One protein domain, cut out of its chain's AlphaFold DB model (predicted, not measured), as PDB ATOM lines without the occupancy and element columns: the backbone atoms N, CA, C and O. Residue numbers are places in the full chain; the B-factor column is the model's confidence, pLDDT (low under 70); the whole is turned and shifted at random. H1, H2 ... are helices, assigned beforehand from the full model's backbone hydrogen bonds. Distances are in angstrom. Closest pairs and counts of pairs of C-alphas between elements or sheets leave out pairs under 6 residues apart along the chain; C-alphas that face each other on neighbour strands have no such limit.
ATOM      1  N   MET A 147      41.082 -31.469  -9.034       53.09
ATOM      2  CA  MET A 147      40.234 -31.905 -10.158       53.09
ATOM      3  C   MET A 147      38.907 -32.568  -9.741       53.09
ATOM      4  O   MET A 147      37.950 -32.546 -10.518       53.09
ATOM      5  N   LYS A 148      38.801 -33.156  -8.539       52.12
ATOM      6  CA  LYS A 148      37.511 -33.657  -8.021       52.12
ATOM      7  C   LYS A 148      36.633 -32.504  -7.545       52.12
ATOM      8  O   LYS A 148      35.434 -32.526  -7.804       52.12
ATOM      9  N   PHE A 149      37.222 -31.523  -6.860       48.66
ATOM     10  CA  PHE A 149      36.506 -30.378  -6.305       48.66
ATOM     11  C   PHE A 149      36.046 -29.409  -7.402       48.66
ATOM     12  O   PHE A 149      34.866 -29.091  -7.464       48.66
ATOM     13  N   SER A 150      36.916 -29.068  -8.357       53.88
ATOM     14  CA  SER A 150      36.556 -28.303  -9.565       53.88
ATOM     15  C   SER A 150      35.385 -28.940 -10.329       53.88
ATOM     16  O   SER A 150      34.461 -28.245 -10.742       53.88
ATOM     17  N   ARG A 151      35.354 -30.277 -10.433       62.47
ATOM     18  CA  ARG A 151      34.233 -31.005 -11.047       62.47
ATOM     19  C   ARG A 151      32.949 -30.993 -10.207       62.47
ATOM     20  O   ARG A 151      31.864 -31.142 -10.762       62.47
ATOM     21  N   LEU A 152      33.053 -30.848  -8.885       59.16
ATOM     22  CA  LEU A 152      31.892 -30.652  -8.014       59.16
ATOM     23  C   LEU A 152      31.303 -29.256  -8.219       59.16
ATOM     24  O   LEU A 152      30.094 -29.159  -8.392       59.16
ATOM     25  N   VAL A 153      32.157 -28.228  -8.273       57.88
ATOM     26  CA  VAL A 153      31.781 -26.831  -8.550       57.88
ATOM     27  C   VAL A 153      31.085 -26.722  -9.912       57.88
ATOM     28  O   VAL A 153      29.944 -26.267  -9.985       57.88
ATOM     29  N   SER A 154      31.670 -27.303 -10.969       67.81
ATOM     30  CA  SER A 154      31.015 -27.341 -12.283       67.81
ATOM     31  C   SER A 154      29.677 -28.091 -12.257       67.81
ATOM     32  O   SER A 154      28.747 -27.716 -12.964       67.81
ATOM     33  N   ASP A 155      29.546 -29.154 -11.452       71.50
ATOM     34  CA  ASP A 155      28.289 -29.903 -11.306       71.50
ATOM     35  C   ASP A 155      27.255 -29.178 -10.414       71.50
ATOM     36  O   ASP A 155      26.059 -29.452 -10.551       71.50
ATOM     37  N   SER A 156      27.664 -28.252  -9.535       65.88
ATOM     38  CA  SER A 156      26.751 -27.355  -8.805       65.88
ATOM     39  C   SER A 156      26.282 -26.166  -9.631       65.88
ATOM     40  O   SER A 156      25.150 -25.752  -9.425       65.88
ATOM     41  N   GLU A 157      27.087 -25.670 -10.569       68.75
ATOM     42  CA  GLU A 157      26.733 -24.570 -11.483       68.75
ATOM     43  C   GLU A 157      25.934 -25.065 -12.702       68.75
ATOM     44  O   GLU A 157      25.038 -24.383 -13.196       68.75
ATOM     45  N   THR A 158      26.219 -26.282 -13.186       77.38
ATOM     46  CA  THR A 158      25.567 -26.860 -14.375       77.38
ATOM     47  C   THR A 158      24.052 -27.023 -14.161       77.38
ATOM     48  O   THR A 158      23.644 -27.832 -13.317       77.38
ATOM     49  N   PRO A 159      23.185 -26.362 -14.956       78.19
ATOM     50  CA  PRO A 159      21.740 -26.556 -14.877       78.19
ATOM     51  C   PRO A 159      21.329 -27.964 -15.342       78.19
ATOM     52  O   PRO A 159      22.029 -28.627 -16.116       78.19
ATOM     53  N   LEU A 160      20.162 -28.438 -14.892       80.94
ATOM     54  CA  LEU A 160      19.675 -29.779 -15.242       80.94
ATOM     55  C   LEU A 160      19.436 -29.961 -16.753       80.94
ATOM     56  O   LEU A 160      19.592 -31.065 -17.269       80.94
ATOM     57  N   HIS A 161      19.049 -28.894 -17.450       80.94
ATOM     58  CA  HIS A 161      18.921 -28.791 -18.907       80.94
ATOM     59  C   HIS A 161      18.883 -27.306 -19.313       80.94
ATOM     60  O   HIS A 161      18.690 -26.433 -18.460       80.94
ATOM     61  N   ALA A 162      19.010 -27.005 -20.607       74.06
ATOM     62  CA  ALA A 162      18.811 -25.646 -21.121       74.06
ATOM     63  C   ALA A 162      17.408 -25.113 -20.754       74.06
ATOM     64  O   ALA A 162      16.414 -25.830 -20.884       74.06
ATOM     65  N   GLY A 163      17.327 -23.874 -20.256       69.50
ATOM     66  CA  GLY A 163      16.073 -23.260 -19.796       69.50
ATOM     67  C   GLY A 163      15.524 -23.784 -18.458       69.50
ATOM     68  O   GLY A 163      14.395 -23.454 -18.098       69.50
ATOM     69  N   CYS A 164      16.273 -24.601 -17.707       74.56
ATOM     70  CA  CYS A 164      15.877 -24.976 -16.347       74.56
ATOM     71  C   CYS A 164      16.051 -23.794 -15.371       74.56
ATOM     72  O   CYS A 164      16.942 -22.965 -15.545       74.56
ATOM     73  N   LYS A 165      15.223 -23.716 -14.318       69.81
ATOM     74  CA  LYS A 165      15.337 -22.662 -13.289       69.81
ATOM     75  C   LYS A 165      16.654 -22.828 -12.519       69.81
ATOM     76  O   LYS A 165      16.963 -23.950 -12.131       69.81
ATOM     77  N   ALA A 166      17.366 -21.733 -12.234       59.59
ATOM     78  CA  ALA A 166      18.720 -21.744 -11.652       59.59
ATOM     79  C   ALA A 166      18.887 -22.682 -10.439       59.59
ATOM     80  O   ALA A 166      19.837 -23.450 -10.384       59.59
ATOM     81  N   LYS A 167      17.902 -22.736  -9.531       63.91
ATOM     82  CA  LYS A 167      17.871 -23.644  -8.364       63.91
ATOM     83  C   LYS A 167      17.826 -25.156  -8.665       63.91
ATOM     84  O   LYS A 167      17.807 -25.968  -7.742       63.91
ATOM     85  N   HIS A 168      17.733 -25.567  -9.927       72.56
ATOM     86  CA  HIS A 168      17.674 -26.967 -10.352       72.56
ATOM     87  C   HIS A 168      18.946 -27.341 -11.114       72.56
ATOM     88  O   HIS A 168      18.936 -27.621 -12.313       72.56
ATOM     89  N   THR A 169      20.057 -27.345 -10.381       80.12
ATOM     90  CA  THR A 169      21.369 -27.740 -10.894       80.12
ATOM     91  C   THR A 169      21.595 -29.242 -10.766       80.12
ATOM     92  O   THR A 169      20.927 -29.945  -9.993       80.12
ATOM     93  N   LYS A 170      22.534 -29.760 -11.556       80.50
ATOM     94  CA  LYS A 170      22.843 -31.188 -11.672       80.50
ATOM     95  C   LYS A 170      23.190 -31.816 -10.317       80.50
ATOM     96  O   LYS A 170      22.677 -32.897 -10.009       80.50
ATOM     97  N   LEU A 171      24.000 -31.143  -9.493       73.38
ATOM     98  CA  LEU A 171      24.325 -31.592  -8.137       73.38
ATOM     99  C   LEU A 171      23.089 -31.575  -7.227       73.38
ATOM    100  O   LEU A 171      22.788 -32.600  -6.614       73.38
ATOM    101  N   SER A 172      22.350 -30.459  -7.181       70.81
ATOM    102  CA  SER A 172      21.183 -30.291  -6.297       70.81
ATOM    103  C   SER A 172      20.117 -31.361  -6.547       70.81
ATOM    104  O   SER A 172      19.694 -32.065  -5.629       70.81
ATOM    105  N   VAL A 173      19.726 -31.549  -7.811       77.88
ATOM    106  CA  VAL A 173      18.688 -32.518  -8.202       77.88
ATOM    107  C   VAL A 173      19.148 -33.960  -7.949       77.88
ATOM    108  O   VAL A 173      18.367 -34.788  -7.475       77.88
ATOM    109  N   THR A 174      20.429 -34.268  -8.184       76.44
ATOM    110  CA  THR A 174      20.995 -35.591  -7.859       76.44
ATOM    111  C   THR A 174      20.983 -35.860  -6.351       76.44
ATOM    112  O   THR A 174      20.684 -36.977  -5.917       76.44
ATOM    113  N   LEU A 175      21.286 -34.840  -5.545       69.00
ATOM    114  CA  LEU A 175      21.342 -34.920  -4.090       69.00
ATOM    115  C   LEU A 175      19.946 -35.142  -3.482       69.00
ATOM    116  O   LEU A 175      19.793 -36.019  -2.630       69.00
ATOM    117  N   ASP A 176      18.915 -34.445  -3.965       71.25
ATOM    118  CA  ASP A 176      17.537 -34.612  -3.480       71.25
ATOM    119  C   ASP A 176      16.902 -35.945  -3.893       71.25
ATOM    120  O   ASP A 176      16.259 -36.606  -3.071       71.25
ATOM    121  N   LEU A 177      17.156 -36.428  -5.114       78.69
ATOM    122  CA  LEU A 177      16.747 -37.780  -5.515       78.69
ATOM    123  C   LEU A 177      17.429 -38.849  -4.637       78.69
ATOM    124  O   LEU A 177      16.807 -39.850  -4.266       78.69
ATOM    125  N   MET A 178      18.682 -38.629  -4.230       69.88
ATOM    126  CA  MET A 178      19.393 -39.507  -3.294       69.88
ATOM    127  C   MET A 178      18.899 -39.382  -1.838       69.88
ATOM    128  O   MET A 178      18.862 -40.401  -1.140       69.88
ATOM    129  N   LYS A 179      18.433 -38.204  -1.385       63.50
ATOM    130  CA  LYS A 179      17.683 -38.060  -0.116       63.50
ATOM    131  C   LYS A 179      16.402 -38.898  -0.154       63.50
ATOM    132  O   LYS A 179      16.185 -39.698   0.755       63.50
ATOM    133  N   LEU A 180      15.597 -38.769  -1.215       72.38
ATOM    134  CA  LEU A 180      14.342 -39.513  -1.412       72.38
ATOM    135  C   LEU A 180      14.571 -41.033  -1.398       72.38
ATOM    136  O   LEU A 180      13.875 -41.775  -0.702       72.38
ATOM    137  N   LYS A 181      15.614 -41.502  -2.092       75.50
ATOM    138  CA  LYS A 181      16.046 -42.904  -2.050       75.50
ATOM    139  C   LYS A 181      16.315 -43.384  -0.617       75.50
ATOM    140  O   LYS A 181      15.866 -44.470  -0.247       75.50
ATOM    141  N   ALA A 182      17.055 -42.600   0.170       56.69
ATOM    142  CA  ALA A 182      17.497 -42.965   1.518       56.69
ATOM    143  C   ALA A 182      16.408 -42.803   2.596       56.69
ATOM    144  O   ALA A 182      16.423 -43.526   3.601       56.69
ATOM    145  N   SER A 183      15.452 -41.885   2.415       53.06
ATOM    146  CA  SER A 183      14.289 -41.737   3.295       53.06
ATOM    147  C   SER A 183      13.290 -42.873   3.063       53.06
ATOM    148  O   SER A 183      12.967 -43.585   4.017       53.06
ATOM    149  N   SER A 184      12.904 -43.119   1.805       65.75
ATOM    150  CA  SER A 184      11.916 -44.131   1.405       65.75
ATOM    151  C   SER A 184      12.471 -45.555   1.219       65.75
ATOM    152  O   SER A 184      11.703 -46.468   0.929       65.75
ATOM    153  N   GLY A 185      13.782 -45.781   1.368       68.12
ATOM    154  CA  GLY A 185      14.395 -47.122   1.371       68.12
ATOM    155  C   GLY A 185      14.466 -47.822   0.004       68.12
ATOM    156  O   GLY A 185      14.396 -49.051  -0.070       68.12
ATOM    157  N   TRP A 186      14.578 -47.064  -1.088       71.94
ATOM    158  CA  TRP A 186      14.484 -47.594  -2.454       71.94
ATOM    159  C   TRP A 186      15.691 -48.448  -2.865       71.94
ATOM    160  O   TRP A 186      16.848 -48.103  -2.614       71.94
ATOM    161  N   THR A 187      15.441 -49.529  -3.610       72.94
ATOM    162  CA  THR A 187      16.509 -50.413  -4.111       72.94
ATOM    163  C   THR A 187      17.390 -49.731  -5.169       72.94
ATOM    164  O   THR A 187      16.955 -48.825  -5.873       72.94
ATOM    165  N   ASP A 188      18.643 -50.173  -5.320       70.25
ATOM    166  CA  ASP A 188      19.548 -49.685  -6.382       70.25
ATOM    167  C   ASP A 188      19.107 -50.096  -7.799       70.25
ATOM    168  O   ASP A 188      19.540 -49.474  -8.768       70.25
ATOM    169  N   LYS A 189      18.232 -51.107  -7.936       75.62
ATOM    170  CA  LYS A 189      17.614 -51.435  -9.226       75.62
ATOM    171  C   LYS A 189      16.489 -50.442  -9.529       75.62
ATOM    172  O   LYS A 189      16.652 -49.614 -10.411       75.62
ATOM    173  N   SER A 190      15.437 -50.423  -8.708       82.00
ATOM    174  CA  SER A 190      14.262 -49.562  -8.918       82.00
ATOM    175  C   SER A 190      14.582 -48.062  -8.969       82.00
ATOM    176  O   SER A 190      13.900 -47.316  -9.660       82.00
ATOM    177  N   PHE A 191      15.631 -47.602  -8.276       84.94
ATOM    178  CA  PHE A 191      16.098 -46.215  -8.383       84.94
ATOM    179  C   PHE A 191      16.903 -45.941  -9.668       84.94
ATOM    180  O   PHE A 191      16.832 -44.840 -10.201       84.94
ATOM    181  N   THR A 192      17.617 -46.932 -10.212       86.50
ATOM    182  CA  THR A 192      18.215 -46.836 -11.558       86.50
ATOM    183  C   THR A 192      17.127 -46.816 -12.629       86.50
ATOM    184  O   THR A 192      17.180 -45.986 -13.529       86.50
ATOM    185  N   ASP A 193      16.109 -47.667 -12.484       86.06
ATOM    186  CA  ASP A 193      14.961 -47.714 -13.390       86.06
ATOM    187  C   ASP A 193      14.206 -46.359 -13.382       86.06
ATOM    188  O   ASP A 193      13.909 -45.815 -14.446       86.06
ATOM    189  N   LEU A 194      14.000 -45.742 -12.204       88.06
ATOM    190  CA  LEU A 194      13.463 -44.373 -12.081       88.06
ATOM    191  C   LEU A 194      14.349 -43.326 -12.763       88.06
ATOM    192  O   LEU A 194      13.824 -42.490 -13.490       88.06
ATOM    193  N   LEU A 195      15.663 -43.327 -12.514       87.75
ATOM    194  CA  LEU A 195      16.575 -42.342 -13.107       87.75
ATOM    195  C   LEU A 195      16.546 -42.403 -14.642       87.75
ATOM    196  O   LEU A 195      16.532 -41.358 -15.287       87.75
ATOM    197  N   GLY A 196      16.431 -43.603 -15.220       85.81
ATOM    198  CA  GLY A 196      16.190 -43.786 -16.654       85.81
ATOM    199  C   GLY A 196      14.873 -43.162 -17.135       85.81
ATOM    200  O   GLY A 196      14.867 -42.467 -18.149       85.81
ATOM    201  N   ILE A 197      13.774 -43.352 -16.394       88.25
ATOM    202  CA  ILE A 197      12.459 -42.767 -16.715       88.25
ATOM    203  C   ILE A 197      12.492 -41.235 -16.609       88.25
ATOM    204  O   ILE A 197      12.089 -40.552 -17.546       88.25
ATOM    205  N   LEU A 198      13.022 -40.680 -15.513       87.12
ATOM    206  CA  LEU A 198      13.133 -39.229 -15.316       87.12
ATOM    207  C   LEU A 198      14.021 -38.579 -16.385       87.12
ATOM    208  O   LEU A 198      13.655 -37.543 -16.934       87.12
ATOM    209  N   LYS A 199      15.145 -39.213 -16.749       85.56
ATOM    210  CA  LYS A 199      16.013 -38.779 -17.857       85.56
ATOM    211  C   LYS A 199      15.255 -38.708 -19.188       85.56
ATOM    212  O   LYS A 199      15.528 -37.802 -19.969       85.56
ATOM    213  N   ALA A 200      14.345 -39.650 -19.444       84.56
ATOM    214  CA  ALA A 200      13.550 -39.723 -20.672       84.56
ATOM    215  C   ALA A 200      12.327 -38.782 -20.686       84.56
ATOM    216  O   ALA A 200      11.806 -38.490 -21.757       84.56
ATOM    217  N   MET A 201      11.873 -38.309 -19.519       84.31
ATOM    218  CA  MET A 201      10.811 -37.299 -19.388       84.31
ATOM    219  C   MET A 201      11.333 -35.855 -19.467       84.31
ATOM    220  O   MET A 201      10.555 -34.934 -19.706       84.31
ATOM    221  N   LEU A 202      12.632 -35.644 -19.248       85.25
ATOM    222  CA  LEU A 202      13.301 -34.349 -19.393       85.25
ATOM    223  C   LEU A 202      13.708 -34.083 -20.859       85.25
ATOM    224  O   LEU A 202      13.841 -35.033 -21.633       85.25
ATOM    225  N   PRO A 203      13.963 -32.815 -21.250       84.56
ATOM    226  CA  PRO A 203      14.482 -32.475 -22.578       84.56
ATOM    227  C   PRO A 203      15.738 -33.279 -22.941       84.56
ATOM    228  O   PRO A 203      16.529 -33.611 -22.059       84.56
ATOM    229  N   VAL A 204      15.935 -33.574 -24.231       73.44
ATOM    230  CA  VAL A 204      16.977 -34.504 -24.725       73.44
ATOM    231  C   VAL A 204      18.370 -34.165 -24.171       73.44
ATOM    232  O   VAL A 204      19.044 -35.035 -23.617       73.44
ATOM    233  N   GLU A 205      18.743 -32.885 -24.216       76.69
ATOM    234  CA  GLU A 205      19.979 -32.348 -23.634       76.69
ATOM    235  C   GLU A 205      19.817 -32.033 -22.135       76.69
ATOM    236  O   GLU A 205      19.839 -30.877 -21.705       76.69
ATOM    237  N   ASN A 206      19.631 -33.078 -21.322       84.56
ATOM    238  CA  ASN A 206      19.637 -32.974 -19.858       84.56
ATOM    239  C   ASN A 206      20.865 -33.643 -19.225       84.56
ATOM    240  O   ASN A 206      21.413 -34.622 -19.737       84.56
ATOM    241  N   THR A 207      21.280 -33.155 -18.059       83.38
ATOM    242  CA  THR A 207      22.518 -33.542 -17.360       83.38
ATOM    243  C   THR A 207      22.298 -34.552 -16.225       83.38
ATOM    244  O   THR A 207      23.265 -35.003 -15.607       83.38
ATOM    245  N   LEU A 208      21.046 -34.981 -15.995       85.94
ATOM    246  CA  LEU A 208      20.666 -35.943 -14.950       85.94
ATOM    247  C   LEU A 208      21.432 -37.286 -15.085       85.94
ATOM    248  O   LEU A 208      21.569 -37.795 -16.205       85.94
ATOM    249  N   PRO A 209      21.896 -37.907 -13.985       84.75
ATOM    250  CA  PRO A 209      22.453 -39.263 -14.002       84.75
ATOM    251  C   PRO A 209      21.467 -40.314 -14.541       84.75
ATOM    252  O   PRO A 209      20.300 -40.309 -14.158       84.75
TER     253      PRO A 209
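What this domain is: This is residues 147 to 209 of the 1156 residues of the protein "Unknow protein" of Oryza sativa subsp. japonica (UniProt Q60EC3). Helices H2 and H3 make a V, joined at its point by a tight link, and H1 makes a corner with the other end of H2. Residues 202 to 209 fold back towards the V's open side. The printed part has 63 residues with three named helices, in the order H1, H2, H3, and no named strand: all helix. It is only just compact, close to loose, with a radius of gyration of the C-alphas of 12.3 A and spans of 30 by 26 by 19 A.

Where its parts are: H2, residues 170 to 184, is 21.4 A long and begins at C-alpha 170 (22.843, -31.188, -11.672). H3, residues 188 to 201, is 20.0 A long and ends at C-alpha 201 (10.811, -37.299, -19.388). H1 is residues 147 to 157, 15.4 A.

How they stand to each other: H2 touches H1 with residues 170 to 172 alone, about perpendicular at 88 degrees; the closest C-alphas, of Ser 156 and Leu 171, are 4.9 A apart. H2 and H3 are close but not clearly touching, their closest C-alphas, of Lys 181 and Phe 191, 7.1 A apart, at a steep tilt of 43 degrees, opposite ways. H1 and H3 are apart. In H1, H2 and H3 every O i to N i+4 pair is within hydrogen-bond range.

The domain as a whole: The farthest C-alphas, of Met 147 and Ser 184, are 32.9 A apart. The printed part has no cut; the link H1 to H2, 12 residues, is long. Mean pLDDT of the printed part is 73.7, with 21 residues under 70, among them 147 to 154.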